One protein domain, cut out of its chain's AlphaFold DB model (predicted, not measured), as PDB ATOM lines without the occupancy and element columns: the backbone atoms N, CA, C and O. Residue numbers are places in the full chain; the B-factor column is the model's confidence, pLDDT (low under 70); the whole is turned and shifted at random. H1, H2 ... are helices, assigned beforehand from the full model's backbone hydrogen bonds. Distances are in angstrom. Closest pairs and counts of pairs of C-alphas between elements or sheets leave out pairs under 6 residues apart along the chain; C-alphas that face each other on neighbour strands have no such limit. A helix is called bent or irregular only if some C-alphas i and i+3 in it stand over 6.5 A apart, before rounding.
ATOM      1  N   ALA A  32      47.554  -2.808 -48.689       90.25
ATOM      2  CA  ALA A  32      47.098  -3.891 -49.556       90.25
ATOM      3  C   ALA A  32      48.258  -4.732 -50.101       90.25
ATOM      4  O   ALA A  32      48.243  -5.944 -49.929       90.25
ATOM      5  N   ASP A  33      49.308  -4.098 -50.632       89.62
ATOM      6  CA  ASP A  33      50.494  -4.809 -51.129       89.62
ATOM      7  C   ASP A  33      51.136  -5.697 -50.059       89.62
ATOM      8  O   ASP A  33      51.401  -6.871 -50.294       89.62
ATOM      9  N   ALA A  34      51.343  -5.160 -48.854       88.69
ATOM     10  CA  ALA A  34      52.012  -5.882 -47.778       88.69
ATOM     11  C   ALA A  34      51.140  -7.008 -47.196       88.69
ATOM     12  O   ALA A  34      51.653  -8.082 -46.893       88.69
ATOM     13  N   LEU A  35      49.824  -6.796 -47.077       88.81
ATOM     14  CA  LEU A  35      48.870  -7.837 -46.680       88.81
ATOM     15  C   LEU A  35      48.745  -8.934 -47.746       88.81
ATOM     16  O   LEU A  35      48.602 -10.110 -47.409       88.81
ATOM     17  N   PHE A  36      48.810  -8.558 -49.021       89.31
ATOM     18  CA  PHE A  36      48.757  -9.488 -50.138       89.31
ATOM     19  C   PHE A  36      50.016 -10.352 -50.205       89.31
ATOM     20  O   PHE A  36      49.898 -11.575 -50.208       89.31
ATOM     21  N   GLU A  37      51.203  -9.737 -50.166       86.44
ATOM     22  CA  GLU A  37      52.489 -10.444 -50.091       86.44
ATOM     23  C   GLU A  37      52.541 -11.377 -48.871       86.44
ATOM     24  O   GLU A  37      52.967 -12.522 -48.985       86.44
ATOM     25  N   LEU A  38      52.070 -10.923 -47.702       84.19
ATOM     26  CA  LEU A  38      52.006 -11.759 -46.501       84.19
ATOM     27  C   LEU A  38      51.081 -12.968 -46.690       84.19
ATOM     28  O   LEU A  38      51.411 -14.070 -46.263       84.19
ATOM     29  N   THR A  39      49.924 -12.775 -47.322       84.94
ATOM     30  CA  THR A  39      48.973 -13.866 -47.565       84.94
ATOM     31  C   THR A  39      49.550 -14.891 -48.537       84.94
ATOM     32  O   THR A  39      49.448 -16.087 -48.277       84.94
ATOM     33  N   ASP A  40      50.201 -14.440 -49.612       81.88
ATOM     34  CA  ASP A  40      50.872 -15.318 -50.578       81.88
ATOM     35  C   ASP A  40      51.992 -16.122 -49.898       81.88
ATOM     36  O   ASP A  40      52.047 -17.343 -50.015       81.88
ATOM     37  N   ALA A  41      52.809 -15.463 -49.070       80.94
ATOM     38  CA  ALA A  41      53.865 -16.111 -48.295       80.94
ATOM     39  C   ALA A  41      53.333 -17.173 -47.314       80.94
ATOM     40  O   ALA A  41      53.947 -18.227 -47.163       80.94
ATOM     41  N   VAL A  42      52.196 -16.916 -46.653       80.19
ATOM     42  CA  VAL A  42      51.556 -17.875 -45.733       80.19
ATOM     43  C   VAL A  42      50.969 -19.068 -46.487       80.19
ATOM     44  O   VAL A  42      51.080 -20.195 -46.015       80.19
ATOM     45  N   LEU A  43      50.344 -18.837 -47.643       77.25
ATOM     46  CA  LEU A  43      49.739 -19.899 -48.454       77.25
ATOM     47  C   LEU A  43      50.784 -20.772 -49.160       77.25
ATOM     48  O   LEU A  43      50.531 -21.955 -49.380       77.25
ATOM     49  N   CYS A  44      51.947 -20.206 -49.484       75.62
ATOM     50  CA  CYS A  44      53.076 -20.911 -50.090       75.62
ATOM     51  C   CYS A  44      54.038 -21.529 -49.062       75.62
ATOM     52  O   CYS A  44      55.028 -22.141 -49.455       75.62
ATOM     53  N   ALA A  45      53.786 -21.377 -47.759       74.38
ATOM     54  CA  ALA A  45      54.608 -22.011 -46.737       74.38
ATOM     55  C   ALA A  45      54.423 -23.540 -46.761       74.38
ATOM     56  O   ALA A  45      53.301 -24.042 -46.824       74.38
ATOM     57  N   ASP A  46      55.521 -24.288 -46.618       66.94
ATOM     58  CA  ASP A  46      55.538 -25.763 -46.637       66.94
ATOM     59  C   ASP A  46      54.863 -26.430 -45.412       66.94
ATOM     60  O   ASP A  46      55.005 -27.633 -45.175       66.94
ATOM     61  N   GLY A  47      54.108 -25.672 -44.613       70.12
ATOM     62  CA  GLY A  47      53.418 -26.163 -43.427       70.12
ATOM     63  C   GLY A  47      52.691 -25.069 -42.639       70.12
ATOM     64  O   GLY A  47      52.662 -23.906 -43.047       70.12
ATOM     65  N   PRO A  48      52.084 -25.426 -41.491       71.94
ATOM     66  CA  PRO A  48      51.401 -24.469 -40.630       71.94
ATOM     67  C   PRO A  48      52.344 -23.356 -40.161       71.94
ATOM     68  O   PRO A  48      53.392 -23.618 -39.572       71.94
ATOM     69  N   VAL A  49      51.940 -22.104 -40.365       68.44
ATOM     70  CA  VAL A  49      52.680 -20.937 -39.876       68.44
ATOM     71  C   VAL A  49      52.433 -20.777 -38.374       68.44
ATOM     72  O   VAL A  49      51.352 -20.369 -37.954       68.44
ATOM     73  N   THR A  50      53.432 -21.105 -37.554       70.31
ATOM     74  CA  THR A  50      53.371 -21.011 -36.080       70.31
ATOM     75  C   THR A  50      53.892 -19.680 -35.533       70.31
ATOM     76  O   THR A  50      53.621 -19.330 -34.386       70.31
ATOM     77  N   SER A  51      54.608 -18.914 -36.357       67.94
ATOM     78  CA  SER A  51      55.091 -17.567 -36.060       67.94
ATOM     79  C   SER A  51      55.058 -16.731 -37.330       67.94
ATOM     80  O   SER A  51      55.542 -17.180 -38.366       67.94
ATOM     81  N   LEU A  52      54.545 -15.499 -37.247       60.94
ATOM     82  CA  LEU A  52      54.510 -14.565 -38.379       60.94
ATOM     83  C   LEU A  52      55.911 -14.115 -38.827       60.94
ATOM     84  O   LEU A  52      56.066 -13.677 -39.960       60.94
ATOM     85  N   VAL A  53      56.944 -14.296 -37.996       60.03
ATOM     86  CA  VAL A  53      58.355 -14.034 -38.350       60.03
ATOM     87  C   VAL A  53      58.928 -15.120 -39.278       60.03
ATOM     88  O   VAL A  53      59.876 -14.870 -40.016       60.03
ATOM     89  N   GLY A  54      58.347 -16.323 -39.294       58.44
ATOM     90  CA  GLY A  54      58.737 -17.383 -40.232       58.44
ATOM     91  C   GLY A  54      58.457 -17.032 -41.708       58.44
ATOM     92  O   GLY A  54      59.361 -17.158 -42.527       58.44
ATOM     93  N   PRO A  55      57.253 -16.537 -42.062       57.41
ATOM     94  CA  PRO A  55      56.877 -16.133 -43.422       57.41
ATOM     95  C   PRO A  55      57.731 -15.038 -44.062       57.41
ATOM     96  O   PRO A  55      57.879 -15.025 -45.274       57.41
ATOM     97  N   THR A  56      58.334 -14.141 -43.281       54.72
ATOM     98  CA  THR A  56      59.278 -13.129 -43.802       54.72
ATOM     99  C   THR A  56      60.583 -13.726 -44.351       54.72
ATOM    100  O   THR A  56      61.403 -12.987 -44.883       54.72
ATOM    101  N   LEU A  57      60.790 -15.042 -44.210       52.31
ATOM    102  CA  LEU A  57      61.934 -15.783 -44.748       52.31
ATOM    103  C   LEU A  57      61.608 -16.546 -46.044       52.31
ATOM    104  O   LEU A  57      62.515 -17.139 -46.626       52.31
ATOM    105  N   THR A  58      60.350 -16.570 -46.505       55.38
ATOM    106  CA  THR A  58      60.025 -17.162 -47.811       55.38
ATOM    107  C   THR A  58      60.355 -16.176 -48.932       55.38
ATOM    108  O   THR A  58      60.221 -14.963 -48.766       55.38
ATOM    109  N   ALA A  59      60.793 -16.689 -50.088       53.72
ATOM    110  CA  ALA A  59      61.202 -15.864 -51.233       53.72
ATOM    111  C   ALA A  59      60.099 -14.905 -51.726       53.72
ATOM    112  O   ALA A  59      60.392 -13.881 -52.346       53.72
ATOM    113  N   GLU A  60      58.839 -15.215 -51.410       58.25
ATOM    114  CA  GLU A  60      57.668 -14.458 -51.846       58.25
ATOM    115  C   GLU A  60      57.362 -13.229 -50.983       58.25
ATOM    116  O   GLU A  60      56.568 -12.378 -51.388       58.25
ATOM    117  N   HIS A  61      58.024 -13.071 -49.831       58.41
ATOM    118  CA  HIS A  61      57.918 -11.860 -49.026       58.41
ATOM    119  C   HIS A  61      59.111 -10.934 -49.282       58.41
ATOM    120  O   HIS A  61      60.203 -11.119 -48.750       58.41
ATOM    121  N   ARG A  62      58.912  -9.899 -50.107       65.00
ATOM    122  CA  ARG A  62      60.000  -8.986 -50.511       65.00
ATOM    123  C   ARG A  62      60.277  -7.884 -49.490       65.00
ATOM    124  O   ARG A  62      61.258  -7.153 -49.628       65.00
ATOM    125  N   ARG A  63      59.408  -7.720 -48.489       69.25
ATOM    126  CA  ARG A  63      59.466  -6.631 -47.505       69.25
ATOM    127  C   ARG A  63      60.018  -7.120 -46.161       69.25
ATOM    128  O   ARG A  63      59.854  -8.265 -45.776       69.25
ATOM    129  N   GLY A  64      60.710  -6.246 -45.429       74.19
ATOM    130  CA  GLY A  64      61.258  -6.595 -44.110       74.19
ATOM    131  C   GLY A  64      60.183  -6.702 -43.017       74.19
ATOM    132  O   GLY A  64      59.074  -6.188 -43.164       74.19
ATOM    133  N   HIS A  65      60.539  -7.278 -41.863       73.81
ATOM    134  CA  HIS A  65      59.627  -7.502 -40.726       73.81
ATOM    135  C   HIS A  65      58.830  -6.264 -40.277       73.81
ATOM    136  O   HIS A  65      57.671  -6.388 -39.892       73.81
ATOM    137  N   GLY A  66      59.421  -5.065 -40.334       80.69
ATOM    138  CA  GLY A  66      58.730  -3.827 -39.953       80.69
ATOM    139  C   GLY A  66      57.508  -3.530 -40.827       80.69
ATOM    140  O   GLY A  66      56.473  -3.123 -40.311       80.69
ATOM    141  N   ALA A  67      57.596  -3.805 -42.131       82.19
ATOM    142  CA  ALA A  67      56.474  -3.645 -43.054       82.19
ATOM    143  C   ALA A  67      55.383  -4.697 -42.812       82.19
ATOM    144  O   ALA A  67      54.201  -4.394 -42.955       82.19
ATOM    145  N   MET A  68      55.769  -5.910 -42.405       83.44
ATOM    146  CA  MET A  68      54.821  -6.953 -42.017       83.44
ATOM    147  C   MET A  68      54.041  -6.561 -40.757       83.44
ATOM    148  O   MET A  68      52.810  -6.575 -40.777       83.44
ATOM    149  N   TYR A  69      54.722  -6.136 -39.689       83.31
ATOM    150  CA  TYR A  69      54.042  -5.691 -38.468       83.31
ATOM    151  C   TYR A  69      53.159  -4.464 -38.705       83.31
ATOM    152  O   TYR A  69      52.035  -4.409 -38.212       83.31
ATOM    153  N   ASP A  70      53.627  -3.496 -39.489       87.94
ATOM    154  CA  ASP A  70      52.833  -2.326 -39.858       87.94
ATOM    155  C   ASP A  70      51.585  -2.711 -40.680       87.94
ATOM    156  O   ASP A  70      50.496  -2.204 -40.409       87.94
ATOM    157  N   ALA A  71      51.688  -3.676 -41.600       89.31
ATOM    158  CA  ALA A  71      50.540  -4.201 -42.335       89.31
ATOM    159  C   ALA A  71      49.534  -4.922 -41.428       89.31
ATOM    160  O   ALA A  71      48.336  -4.705 -41.562       89.31
ATOM    161  N   VAL A  72      49.991  -5.735 -40.476       87.38
ATOM    162  CA  VAL A  72      49.092  -6.421 -39.530       87.38
ATOM    163  C   VAL A  72      48.397  -5.421 -38.599       87.38
ATOM    164  O   VAL A  72      47.195  -5.532 -38.359       87.38
ATOM    165  N   ASN A  73      49.121  -4.417 -38.105       91.62
ATOM    166  CA  ASN A  73      48.589  -3.450 -37.142       91.62
ATOM    167  C   ASN A  73      47.673  -2.399 -37.797       91.62
ATOM    168  O   ASN A  73      46.603  -2.064 -37.271       91.62
ATOM    169  N   HIS A  74      48.079  -1.874 -38.954       92.94
ATOM    170  CA  HIS A  74      47.429  -0.738 -39.618       92.94
ATOM    171  C   HIS A  74      46.691  -1.113 -40.904       92.94
ATOM    172  O   HIS A  74      45.992  -0.277 -41.489       92.94
ATOM    173  N   GLY A  75      46.805  -2.364 -41.340       92.38
ATOM    174  CA  GLY A  75      46.060  -2.902 -42.462       92.38
ATOM    175  C   GLY A  75      44.570  -3.000 -42.173       92.38
ATOM    176  O   GLY A  75      44.116  -3.163 -41.033       92.38
ATOM    177  N   ARG A  76      43.782  -2.868 -43.233       95.31
ATOM    178  CA  ARG A  76      42.322  -2.942 -43.193       95.31
ATOM    179  C   ARG A  76      41.844  -3.711 -44.409       95.31
ATOM    180  O   ARG A  76      42.402  -3.560 -45.491       95.31
ATOM    181  N   LEU A  77      40.805  -4.512 -44.216       94.69
ATOM    182  CA  LEU A  77      40.152  -5.289 -45.263       94.69
ATOM    183  C   LEU A  77      38.636  -5.281 -45.061       94.69
ATOM    184  O   LEU A  77      38.171  -5.013 -43.953       94.69
ATOM    185  N   GLU A  78      37.871  -5.610 -46.100       95.94
ATOM    186  CA  GLU A  78      36.421  -5.782 -46.038       95.94
ATOM    187  C   GLU A  78      36.053  -7.233 -45.674       95.94
ATOM    188  O   GLU A  78      36.089  -8.126 -46.531       95.94
ATOM    189  N   PRO A  79      35.607  -7.521 -44.436       92.12
ATOM    190  CA  PRO A  79      35.400  -8.906 -44.016       92.12
ATOM    191  C   PRO A  79      34.240  -9.583 -44.754       92.12
ATOM    192  O   PRO A  79      34.239 -10.798 -44.940       92.12
ATOM    193  N   ARG A  80      33.228  -8.813 -45.176       95.00
ATOM    194  CA  ARG A  80      32.046  -9.346 -45.869       95.00
ATOM    195  C   ARG A  80      32.371  -9.770 -47.297       95.00
ATOM    196  O   ARG A  80      31.948 -10.847 -47.713       95.00
ATOM    197  N   ARG A  81      33.113  -8.960 -48.051       93.88
ATOM    198  CA  ARG A  81      33.592  -9.335 -49.387       93.88
ATOM    199  C   ARG A  81      34.591 -10.475 -49.338       93.88
ATOM    200  O   ARG A  81      34.410 -11.416 -50.099       93.88
ATOM    201  N   LEU A  82      35.511 -10.480 -48.370       91.19
ATOM    202  CA  LEU A  82      36.422 -11.608 -48.181       91.19
ATOM    203  C   LEU A  82      35.664 -12.916 -47.898       91.19
ATOM    204  O   LEU A  82      35.915 -13.928 -48.543       91.19
ATOM    205  N   ARG A  83      34.681 -12.906 -46.986       91.06
ATOM    206  CA  ARG A  83      33.856 -14.095 -46.696       91.06
ATOM    207  C   ARG A  83      33.098 -14.596 -47.920       91.06
ATOM    208  O   ARG A  83      33.042 -15.802 -48.135       91.06
ATOM    209  N   ARG A  84      32.521 -13.687 -48.712       92.50
ATOM    210  CA  ARG A  84      31.846 -14.046 -49.966       92.50
ATOM    211  C   ARG A  84      32.831 -14.673 -50.946       92.50
ATOM    212  O   ARG A  84      32.561 -15.763 -51.432       92.50
ATOM    213  N   LEU A  85      33.978 -14.036 -51.170       91.12
ATOM    214  CA  LEU A  85      35.025 -14.557 -52.047       91.12
ATOM    215  C   LEU A  85      35.421 -15.986 -51.649       91.12
ATOM    216  O   LEU A  85      35.415 -16.875 -52.494       91.12
ATOM    217  N   LEU A  86      35.678 -16.233 -50.363       86.25
ATOM    218  CA  LEU A  86      36.046 -17.563 -49.866       86.25
ATOM    219  C   LEU A  86      34.913 -18.592 -49.993       86.25
ATOM    220  O   LEU A  86      35.185 -19.748 -50.294       86.25
ATOM    221  N   ALA A  87      33.655 -18.192 -49.790       88.56
ATOM    222  CA  ALA A  87      32.505 -19.092 -49.913       88.56
ATOM    223  C   ALA A  87      32.222 -19.517 -51.365       88.56
ATOM    224  O   ALA A  87      31.700 -20.607 -51.589       88.56
ATOM    225  N   PHE A  88      32.554 -18.665 -52.339       83.00
ATOM    226  CA  PHE A  88      32.331 -18.927 -53.765       83.00
ATOM    227  C   PHE A  88      33.574 -19.441 -54.501       83.00
ATOM    228  O   PHE A  88      33.468 -19.848 -55.657       83.00
ATOM    229  N   THR A  89      34.740 -19.458 -53.852       75.75
ATOM    230  CA  THR A  89      35.951 -20.040 -54.434       75.75
ATOM    231  C   THR A  89      35.966 -21.541 -54.149       75.75
ATOM    232  O   THR A  89      35.898 -21.928 -52.979       75.75
ATOM    233  N   PRO A  90      36.076 -22.412 -55.168       69.94
ATOM    234  CA  PRO A  90      36.284 -23.835 -54.946       69.94
ATOM    235  C   PRO A  90      37.673 -24.035 -54.328       69.94
ATOM    236  O   PRO A  90      38.673 -24.147 -55.029       69.94
ATOM    237  N   LEU A  91      37.750 -24.028 -52.995       58.25
ATOM    238  CA  LEU A  91      38.989 -24.315 -52.286       58.25
ATOM    239  C   LEU A  91      39.321 -25.801 -52.497       58.25
ATOM    240  O   LEU A  91      38.493 -26.648 -52.133       58.25
ATOM    241  N   PRO A  92      40.500 -26.162 -53.046       55.97
ATOM    242  CA  PRO A  92      40.978 -27.534 -52.927       55.97
ATOM    243  C   PRO A  92      40.975 -27.858 -51.433       55.97
ATOM    244  O   PRO A  92      41.464 -27.072 -50.617       55.97
TER     245      PRO A  92
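Overview. This is residues 32 to 92 of the 110 residues of the protein "DDE_5 domain-containing protein" of Streptomyces mirabilis (UniProt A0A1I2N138). Two helices, H1 and H2, make a steep corner near the first end of H1, and the long unnamed stretch of residues 44 to 64 folds back from the other end of H1 to the start of H2; these parts form the body. The third helix, H3, sticks out from it as a free arm with the residues next to it, 78 to 92, leaving open space between H3 and H1. The printed part has 61 residues with three named helices, in the order H1, H2, H3, and no named strand; the class is all helix, with 32 of the 61 residues in the helices. The whole is only just compact, close to loose, with a radius of gyration of the C-alphas of 12.5 A. The C-alphas span 32 by 27 by 18 A along their three main axes.

Along the chain. H1, the longest helix by residues, holds residues 32 to 43, 12 residues, and measures 16.3 A from first to last C-alpha. It begins at C-alpha 32, at (47.098, -3.891, -49.556), and ends at C-alpha 43, at (49.739, -19.899, -48.454), and its N-to-C direction is (0.14, -0.98, 0.12), mostly along falling y. H2 holds residues 65 to 74, 10 residues, and measures 14.0 A; its direction is (-0.95, 0.27, 0.18), mostly along falling x, and it ends at C-alpha 74, at (47.429, -0.738, -39.618). H3 holds residues 79 to 88, 10 residues, and measures 14.3 A. Its direction is (-0.08, -0.83, -0.55), with y and z both falling, and it ends at C-alpha 88, at (32.331, -18.927, -53.765). No helix is bent or irregular.

Arrangement. H1 and H2 touch, with 7 pairs of C-alphas within 8 A. H1 touches H2 with residues 34 to 38 alone. The closest C-alphas of the two are those of Ala 34 and Ala 71, 5.9 A apart. Their centres are 11.1 A apart. Their lines stand at a steep tilt of 68 degrees, only just short of about perpendicular, and they run opposite ways. H1 and H3 are apart, with no C-alpha of the one within 8 A of the other. H2 and H3 are apart too, though they follow each other in the chain. H3 touches no helix and stands free together with residue 78 before it and residues 89 to 92 after it. In the backbones of H1, H2 and H3, every O of residue i to N of residue i+4 pair is within hydrogen-bond range.

Size, cuts and confidence. The two C-alphas farthest apart are those of Gly 66 and Pro 90, 33.6 A apart, and the C-alphas of the first and last printed residues, Ala 32 and Pro 92, are 24.7 A apart. Without the stretch that stands free, the body has 46 residues, spans 27 by 19 by 18 A and has a radius of gyration of 9.7 A, 1.03 times that of a compact globule of as many residues. The link from H1 to H2 is long, with 21 residues, whose C-alphas lie 9 to 14 A from the mean of all C-alphas. The link from H2 to H3 is tight, with 4 residues. The printed part runs from residue 32 to residue 92 with no cut; the full chain has 110 residues. The mean pLDDT of the printed part is 78.1. The model's confidence is low, under 70, at 18 residues: residue 46, residue 49, residues 51 to 63 and residues 90 to 92. The mean pLDDT is 85 for H1, 85 for H2 and 90 for H3.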